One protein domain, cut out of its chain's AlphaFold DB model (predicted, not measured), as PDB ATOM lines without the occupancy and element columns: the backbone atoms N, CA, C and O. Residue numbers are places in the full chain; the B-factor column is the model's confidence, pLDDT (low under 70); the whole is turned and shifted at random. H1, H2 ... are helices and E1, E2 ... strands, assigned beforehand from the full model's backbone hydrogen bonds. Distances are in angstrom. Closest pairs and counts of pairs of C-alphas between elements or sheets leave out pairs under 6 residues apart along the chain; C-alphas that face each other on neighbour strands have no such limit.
ATOM      1  N   ASP A 596      59.394  12.228 -11.533       34.81
ATOM      2  CA  ASP A 596      58.521  13.350 -11.908       34.81
ATOM      3  C   ASP A 596      57.028  13.092 -11.627       34.81
ATOM      4  O   ASP A 596      56.293  14.031 -11.299       34.81
ATOM      5  N   LYS A 597      56.555  11.836 -11.700       39.16
ATOM      6  CA  LYS A 597      55.168  11.476 -11.335       39.16
ATOM      7  C   LYS A 597      54.945  11.564  -9.824       39.16
ATOM      8  O   LYS A 597      53.942  12.131  -9.397       39.16
ATOM      9  N   GLU A 598      55.891  11.096  -9.008       33.19
ATOM     10  CA  GLU A 598      55.782  11.210  -7.545       33.19
ATOM     11  C   GLU A 598      55.905  12.664  -7.054       33.19
ATOM     12  O   GLU A 598      55.219  13.055  -6.102       33.19
ATOM     13  N   ARG A 599      56.709  13.503  -7.732       32.75
ATOM     14  CA  ARG A 599      56.757  14.953  -7.476       32.75
ATOM     15  C   ARG A 599      55.455  15.658  -7.855       32.75
ATOM     16  O   ARG A 599      54.967  16.445  -7.046       32.75
ATOM     17  N   LYS A 600      54.858  15.367  -9.017       37.47
ATOM     18  CA  LYS A 600      53.612  16.020  -9.474       37.47
ATOM     19  C   LYS A 600      52.394  15.662  -8.612       37.47
ATOM     20  O   LYS A 600      51.606  16.555  -8.304       37.47
ATOM     21  N   THR A 601      52.275  14.417  -8.145       37.06
ATOM     22  CA  THR A 601      51.172  13.995  -7.254       37.06
ATOM     23  C   THR A 601      51.319  14.565  -5.837       37.06
ATOM     24  O   THR A 601      50.338  15.010  -5.247       37.06
ATOM     25  N   LYS A 602      52.546  14.661  -5.296       36.28
ATOM     26  CA  LYS A 602      52.795  15.366  -4.018       36.28
ATOM     27  C   LYS A 602      52.592  16.885  -4.143       36.28
ATOM     28  O   LYS A 602      52.155  17.524  -3.188       36.28
ATOM     29  N   GLN A 603      52.866  17.470  -5.313       40.91
ATOM     30  CA  GLN A 603      52.694  18.904  -5.574       40.91
ATOM     31  C   GLN A 603      51.218  19.306  -5.762       40.91
ATOM     32  O   GLN A 603      50.835  20.389  -5.318       40.91
ATOM     33  N   SER A 604      50.374  18.445  -6.349       42.97
ATOM     34  CA  SER A 604      48.934  18.708  -6.515       42.97
ATOM     35  C   SER A 604      48.157  18.618  -5.193       42.97
ATOM     36  O   SER A 604      47.291  19.455  -4.932       42.97
ATOM     37  N   ILE A 605      48.523  17.674  -4.315       48.59
ATOM     38  CA  ILE A 605      47.942  17.539  -2.968       48.59
ATOM     39  C   ILE A 605      48.337  18.741  -2.089       48.59
ATOM     40  O   ILE A 605      47.466  19.355  -1.469       48.59
ATOM     41  N   ASN A 606      49.610  19.164  -2.113       53.62
ATOM     42  CA  ASN A 606      50.073  20.336  -1.354       53.62
ATOM     43  C   ASN A 606      49.384  21.648  -1.777       53.62
ATOM     44  O   ASN A 606      49.095  22.491  -0.929       53.62
ATOM     45  N   LYS A 607      49.084  21.822  -3.073       55.66
ATOM     46  CA  LYS A 607      48.465  23.053  -3.593       55.66
ATOM     47  C   LYS A 607      47.006  23.219  -3.151       55.66
ATOM     48  O   LYS A 607      46.577  24.336  -2.862       55.66
ATOM     49  N   SER A 608      46.261  22.117  -3.039       69.69
ATOM     50  CA  SER A 608      44.892  22.136  -2.502       69.69
ATOM     51  C   SER A 608      44.874  22.552  -1.026       69.69
ATOM     52  O   SER A 608      44.092  23.420  -0.641       69.69
ATOM     53  N   ASP A 609      45.779  22.006  -0.207       74.75
ATOM     54  CA  ASP A 609      45.881  22.356   1.217       74.75
ATOM     55  C   ASP A 609      46.342  23.810   1.447       74.75
ATOM     56  O   ASP A 609      45.880  24.469   2.385       74.75
ATOM     57  N   GLU A 610      47.219  24.351   0.594       76.62
ATOM     58  CA  GLU A 610      47.596  25.772   0.625       76.62
ATOM     59  C   GLU A 610      46.428  26.696   0.260       76.62
ATOM     60  O   GLU A 610      46.192  27.693   0.950       76.62
ATOM     61  N   ASN A 611      45.659  26.348  -0.775       80.44
ATOM     62  CA  ASN A 611      44.470  27.097  -1.181       80.44
ATOM     63  C   ASN A 611      43.396  27.098  -0.081       80.44
ATOM     64  O   ASN A 611      42.818  28.150   0.204       80.44
ATOM     65  N   ILE A 612      43.188  25.964   0.598       82.31
ATOM     66  CA  ILE A 612      42.287  25.865   1.757       82.31
ATOM     67  C   ILE A 612      42.761  26.796   2.880       82.31
ATOM     68  O   ILE A 612      41.980  27.619   3.361       82.31
ATOM     69  N   LYS A 613      44.046  26.752   3.259       83.12
ATOM     70  CA  LYS A 613      44.601  27.644   4.297       83.12
ATOM     71  C   LYS A 613      44.458  29.125   3.934       83.12
ATOM     72  O   LYS A 613      44.174  29.948   4.807       83.12
ATOM     73  N   LYS A 614      44.640  29.476   2.657       82.19
ATOM     74  CA  LYS A 614      44.494  30.851   2.167       82.19
ATOM     75  C   LYS A 614      43.040  31.325   2.249       82.19
ATOM     76  O   LYS A 614      42.792  32.417   2.758       82.19
ATOM     77  N   LEU A 615      42.084  30.488   1.846       81.69
ATOM     78  CA  LEU A 615      40.650  30.784   1.936       81.69
ATOM     79  C   LEU A 615      40.162  30.889   3.383       81.69
ATOM     80  O   LEU A 615      39.414  31.812   3.692       81.69
ATOM     81  N   MET A 616      40.642  30.027   4.285       84.31
ATOM     82  CA  MET A 616      40.350  30.136   5.722       84.31
ATOM     83  C   MET A 616      40.755  31.508   6.275       84.31
ATOM     84  O   MET A 616      40.017  32.111   7.054       84.31
ATOM     85  N   LYS A 617      41.914  32.029   5.847       83.25
ATOM     86  CA  LYS A 617      42.432  33.327   6.296       83.25
ATOM     87  C   LYS A 617      41.671  34.515   5.702       83.25
ATOM     88  O   LYS A 617      41.454  35.485   6.419       83.25
ATOM     89  N   ILE A 618      41.297  34.448   4.422       82.69
ATOM     90  CA  ILE A 618      40.591  35.536   3.723       82.69
ATOM     91  C   ILE A 618      39.119  35.610   4.150       82.69
ATOM     92  O   ILE A 618      38.596  36.697   4.368       82.69
ATOM     93  N   LEU A 619      38.456  34.459   4.284       78.81
ATOM     94  CA  LEU A 619      37.019  34.377   4.566       78.81
ATOM     95  C   LEU A 619      36.699  34.260   6.062       78.81
ATOM     96  O   LEU A 619      35.530  34.300   6.433       78.81
ATOM     97  N   HIS A 620      37.717  34.107   6.916       81.56
ATOM     98  CA  HIS A 620      37.566  33.856   8.353       81.56
ATOM     99  C   HIS A 620      36.688  32.625   8.667       81.56
ATOM    100  O   HIS A 620      35.879  32.647   9.594       81.56
ATOM    101  N   LEU A 621      36.854  31.548   7.891       81.19
ATOM    102  CA  LEU A 621      36.105  30.290   8.009       81.19
ATOM    103  C   LEU A 621      36.989  29.147   8.529       81.19
ATOM    104  O   LEU A 621      38.213  29.173   8.367       81.19
ATOM    105  N   THR A 622      36.374  28.120   9.123       83.81
ATOM    106  CA  THR A 622      37.080  26.870   9.456       83.81
ATOM    107  C   THR A 622      37.369  26.045   8.199       83.81
ATOM    108  O   THR A 622      36.792  26.285   7.136       83.81
ATOM    109  N   LYS A 623      38.267  25.057   8.310       80.56
ATOM    110  CA  LYS A 623      38.628  24.173   7.191       80.56
ATOM    111  C   LYS A 623      37.391  23.454   6.643       80.56
ATOM    112  O   LYS A 623      37.156  23.477   5.440       80.56
ATOM    113  N   GLU A 624      36.563  22.931   7.539       79.50
ATOM    114  CA  GLU A 624      35.337  22.199   7.215       79.50
ATOM    115  C   GLU A 624      34.320  23.097   6.494       79.50
ATOM    116  O   GLU A 624      33.671  22.668   5.546       79.50
ATOM    117  N   GLN A 625      34.218  24.372   6.890       75.56
ATOM    118  CA  GLN A 625      33.325  25.342   6.246       75.56
ATOM    119  C   GLN A 625      33.791  25.728   4.836       75.56
ATOM    120  O   GLN A 625      32.962  25.960   3.956       75.56
ATOM    121  N   VAL A 626      35.105  25.809   4.604       79.12
ATOM    122  CA  VAL A 626      35.662  26.046   3.262       79.12
ATOM    123  C   VAL A 626      35.418  24.829   2.370       79.12
ATOM    124  O   VAL A 626      34.941  24.993   1.248       79.12
ATOM    125  N   GLU A 627      35.679  23.621   2.870       79.56
ATOM    126  CA  GLU A 627      35.450  22.370   2.138       79.56
ATOM    127  C   GLU A 627      33.971  22.176   1.785       79.56
ATOM    128  O   GLU A 627      33.651  21.863   0.640       79.56
ATOM    129  N   GLU A 628      33.054  22.457   2.715       78.62
ATOM    130  CA  GLU A 628      31.611  22.386   2.472       78.62
ATOM    131  C   GLU A 628      31.158  23.382   1.390       78.62
ATOM    132  O   GLU A 628      30.360  23.034   0.514       78.62
ATOM    133  N   LYS A 629      31.670  24.621   1.413       77.19
ATOM    134  CA  LYS A 629      31.345  25.635   0.398       77.19
ATOM    135  C   LYS A 629      31.908  25.282  -0.980       77.19
ATOM    136  O   LYS A 629      31.242  25.536  -1.982       77.19
ATOM    137  N   VAL A 630      33.093  24.674  -1.039       78.69
ATOM    138  CA  VAL A 630      33.686  24.171  -2.287       78.69
ATOM    139  C   VAL A 630      32.862  23.008  -2.837       78.69
ATOM    140  O   VAL A 630      32.506  23.039  -4.009       78.69
ATOM    141  N   LEU A 631      32.471  22.049  -1.991       76.38
ATOM    142  CA  LEU A 631      31.665  20.889  -2.388       76.38
ATOM    143  C   LEU A 631      30.280  21.288  -2.926       76.38
ATOM    144  O   LEU A 631      29.738  20.636  -3.813       76.38
ATOM    145  N   LYS A 632      29.706  22.374  -2.395       75.56
ATOM    146  CA  LYS A 632      28.425  22.940  -2.847       75.56
ATOM    147  C   LYS A 632      28.541  23.815  -4.099       75.56
ATOM    148  O   LYS A 632      27.514  24.250  -4.617       75.56
ATOM    149  N   THR A 633      29.755  24.100  -4.571       72.69
ATOM    150  CA  THR A 633      29.996  24.938  -5.749       72.69
ATOM    151  C   THR A 633      30.312  24.059  -6.953       72.69
ATOM    152  O   THR A 633      31.387  23.472  -7.048       72.69
ATOM    153  N   ASP A 634      29.368  23.987  -7.889       72.38
ATOM    154  CA  ASP A 634      29.452  23.080  -9.031       72.38
ATOM    155  C   ASP A 634      30.685  23.351  -9.920       72.38
ATOM    156  O   ASP A 634      30.969  24.487 -10.330       72.38
ATOM    157  N   GLY A 635      31.447  22.291 -10.193       65.38
ATOM    158  CA  GLY A 635      32.668  22.321 -11.003       65.38
ATOM    159  C   GLY A 635      33.907  22.968 -10.363       65.38
ATOM    160  O   GLY A 635      34.903  23.151 -11.065       65.38
ATOM    161  N   LEU A 636      33.889  23.323  -9.070       73.81
ATOM    162  CA  LEU A 636      35.045  23.919  -8.389       73.81
ATOM    163  C   LEU A 636      35.967  22.848  -7.771       73.81
ATOM    164  O   LEU A 636      35.595  22.181  -6.812       73.81
ATOM    165  N   SER A 637      37.208  22.741  -8.266       80.19
ATOM    166  CA  SER A 637      38.274  21.925  -7.657       80.19
ATOM    167  C   SER A 637      39.459  22.794  -7.233       80.19
ATOM    168  O   SER A 637      40.048  23.504  -8.047       80.19
ATOM    169  N   LEU A 638      39.851  22.726  -5.955       73.75
ATOM    170  CA  LEU A 638      40.961  23.526  -5.421       73.75
ATOM    171  C   LEU A 638      42.354  23.002  -5.801       73.75
ATOM    172  O   LEU A 638      43.338  23.718  -5.606       73.75
ATOM    173  N   THR A 639      42.445  21.805  -6.385       72.69
ATOM    174  CA  THR A 639      43.708  21.181  -6.809       72.69
ATOM    175  C   THR A 639      44.400  21.979  -7.920       72.69
ATOM    176  O   THR A 639      45.623  22.116  -7.910       72.69
ATOM    177  N   ASN A 640      43.619  22.582  -8.827       67.19
ATOM    178  CA  ASN A 640      44.114  23.398  -9.947       67.19
ATOM    179  C   ASN A 640      43.660  24.868  -9.879       67.19
ATOM    180  O   ASN A 640      43.867  25.623 -10.828       67.19
ATOM    181  N   ALA A 641      43.065  25.290  -8.762       74.44
ATOM    182  CA  ALA A 641      42.565  26.648  -8.604       74.44
ATOM    183  C   ALA A 641      43.666  27.658  -8.230       74.44
ATOM    184  O   ALA A 641      44.644  27.330  -7.549       74.44
ATOM    185  N   VAL A 642      43.467  28.918  -8.622       80.06
ATOM    186  CA  VAL A 642      44.242  30.080  -8.167       80.06
ATOM    187  C   VAL A 642      43.359  30.941  -7.268       80.06
ATOM    188  O   VAL A 642      42.373  31.512  -7.733       80.06
ATOM    189  N   VAL A 643      43.722  31.049  -5.987       81.44
ATOM    190  CA  VAL A 643      43.030  31.900  -5.004       81.44
ATOM    191  C   VAL A 643      43.727  33.261  -4.912       81.44
ATOM    192  O   VAL A 643      44.882  33.360  -4.473       81.44
ATOM    193  N   LYS A 644      43.028  34.322  -5.317       80.31
ATOM    194  CA  LYS A 644      43.475  35.717  -5.191       80.31
ATOM    195  C   LYS A 644      43.300  36.228  -3.760       80.31
ATOM    196  O   LYS A 644      42.549  35.664  -2.970       80.31
ATOM    197  N   ASP A 645      44.008  37.303  -3.426       76.81
ATOM    198  CA  ASP A 645      44.022  37.870  -2.069       76.81
ATOM    199  C   ASP A 645      42.695  38.541  -1.673       76.81
ATOM    200  O   ASP A 645      42.438  38.746  -0.491       76.81
ATOM    201  N   ASP A 646      41.834  38.829  -2.652       73.62
ATOM    202  CA  ASP A 646      40.469  39.332  -2.466       73.62
ATOM    203  C   ASP A 646      39.423  38.214  -2.260       73.62
ATOM    204  O   ASP A 646      38.236  38.498  -2.122       73.62
ATOM    205  N   GLY A 647      39.849  36.944  -2.242       68.06
ATOM    206  CA  GLY A 647      38.975  35.777  -2.081       68.06
ATOM    207  C   GLY A 647      38.399  35.226  -3.388       68.06
ATOM    208  O   GLY A 647      37.665  34.238  -3.357       68.06
ATOM    209  N   THR A 648      38.744  35.813  -4.537       79.19
ATOM    210  CA  THR A 648      38.341  35.305  -5.853       79.19
ATOM    211  C   THR A 648      39.099  34.023  -6.197       79.19
ATOM    212  O   THR A 648      40.327  33.974  -6.098       79.19
ATOM    213  N   ILE A 649      38.386  32.999  -6.669       82.69
ATOM    214  CA  ILE A 649      38.961  31.706  -7.054       82.69
ATOM    215  C   ILE A 649      38.822  31.518  -8.562       82.69
ATOM    216  O   ILE A 649      37.721  31.588  -9.098       82.69
ATOM    217  N   ILE A 650      39.928  31.263  -9.257       73.50
ATOM    218  CA  ILE A 650      39.930  30.979 -10.697       73.50
ATOM    219  C   ILE A 650      40.262  29.504 -10.902       73.50
ATOM    220  O   ILE A 650      41.322  29.053 -10.473       73.50
ATOM    221  N   CYS A 651      39.370  28.759 -11.551       76.19
ATOM    222  CA  CYS A 651      39.540  27.338 -11.858       76.19
ATOM    223  C   CYS A 651      38.913  27.039 -13.226       76.19
ATOM    224  O   CYS A 651      37.772  27.430 -13.460       76.19
ATOM    225  N   ASN A 652      39.642  26.361 -14.122       73.06
ATOM    226  CA  ASN A 652      39.183  26.011 -15.477       73.06
ATOM    227  C   ASN A 652      38.564  27.205 -16.233       73.06
ATOM    228  O   ASN A 652      37.435  27.126 -16.709       73.06
ATOM    229  N   GLU A 653      39.274  28.341 -16.243       69.56
ATOM    230  CA  GLU A 653      38.859  29.608 -16.884       69.56
ATOM    231  C   GLU A 653      37.559  30.234 -16.340       69.56
ATOM    232  O   GLU A 653      37.126  31.294 -16.795       69.56
ATOM    233  N   LYS A 654      36.962  29.638 -15.304       67.62
ATOM    234  CA  LYS A 654      35.791  30.158 -14.598       67.62
ATOM    235  C   LYS A 654      36.211  30.856 -13.310       67.62
ATOM    236  O   LYS A 654      37.156  30.457 -12.628       67.62
ATOM    237  N   THR A 655      35.488  31.925 -12.985       79.31
ATOM    238  CA  THR A 655      35.697  32.719 -11.771       79.31
ATOM    239  C   THR A 655      34.611  32.397 -10.753       79.31
ATOM    240  O   THR A 655      33.424  32.493 -11.054       79.31
ATOM    241  N   TYR A 656      35.030  32.052  -9.542       78.19
ATOM    242  CA  TYR A 656      34.180  31.684  -8.421       78.19
ATOM    243  C   TYR A 656      34.413  32.644  -7.256       78.19
ATOM    244  O   TYR A 656      35.536  33.077  -6.993       78.19
ATOM    245  N   ILE A 657      33.338  32.958  -6.537       75.50
ATOM    246  CA  ILE A 657      33.381  33.749  -5.308       75.50
ATOM    247  C   ILE A 657      32.644  32.941  -4.247       75.50
ATOM    248  O   ILE A 657      31.425  32.776  -4.328       75.50
ATOM    249  N   LEU A 658      33.383  32.434  -3.261       71.00
ATOM    250  CA  LEU A 658      32.787  31.788  -2.096       71.00
ATOM    251  C   LEU A 658      32.243  32.892  -1.181       71.00
ATOM    252  O   LEU A 658      32.997  33.489  -0.419       71.00
TER     253      LEU A 658
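AT A GLANCE: This is residues 596 to 658 of the 659 residues of an uncharacterized protein of Tissierellia bacterium KA00581 (UniProt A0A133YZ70). One long helix, H1, makes the longest axis, and its first part, residues 596 to 602, sticks out free as an arm; toward its other end a short helix, H2, is set crosswise to it, and a small two-stranded hairpin, E1 and E2, completes the body. Between H2 and the hairpin runs a long stretch with no named element, residues 632 to 647. The printed part has 63 residues, with two named helices and then two named strands in the order H1, H2, E1, E2; the sheet, E1 - E2, is antiparallel and the class is mostly helix. The whole is compact, with a radius of gyration of the C-alphas of 11.7 A, and the C-alphas span 34 by 24 by 21 A, the free arm of H1 adding to the length.

IN THESE COORDINATES: Find C-alpha 596 at (58.521, 13.350, -11.908); from there helix H1, residues 596 to 619, runs 34.3 A to C-alpha 619 at (37.019, 34.377, 4.566). After three residues you reach helix H2, residues 623 to 631, which is 12.3 A long. Go on through residues 632 to 647 to strand E1, residues 648 to 651, 10.0 A from first to last C-alpha. Strand E2, residues 654 to 657, is 10.2 A long and ends at C-alpha 657 at (33.381, 33.749, -5.308).

HOW THE PARTS SIT: Begin with H1 and look at its residues 612 to 616, with which alone it touches H2. The closest C-alphas of the two helices are those of Met 616 and Lys 623, 6.4 A apart. Their lines are about perpendicular, at 75 degrees. In both H1 and H2 every O i to N i+4 pair is within hydrogen-bond range. Next look at E1 and E2, a hairpin of antiparallel strands with 148 degrees between their directions. The C-alphas of residues 650 and 655 face each other at 4.7 A. Across the pair, N 649 and O 656 are 2.9 A apart and N 656 and O 649 are 2.8 A apart, both within hydrogen-bond range. A short pairing adds residues 642 to 643, antiparallel to residues 649 to 650 of E1. H1 is apart from E1 and from E2, and H2 is apart from E2.

THE WHOLE: The two C-alphas farthest apart in the domain are those of Asp 596 and His 620, at 35.6 A. The printed part has no cut. The links from H1 to H2 and from E1 to E2 are tight, and the link from H2 to E1, with 16 residues, is long. Look in the B-factor column for the model's confidence: the mean pLDDT of the printed part is 70.1, and 18 residues are under 70, namely 596 to 608, 635, 640, 647 and 653 to 654.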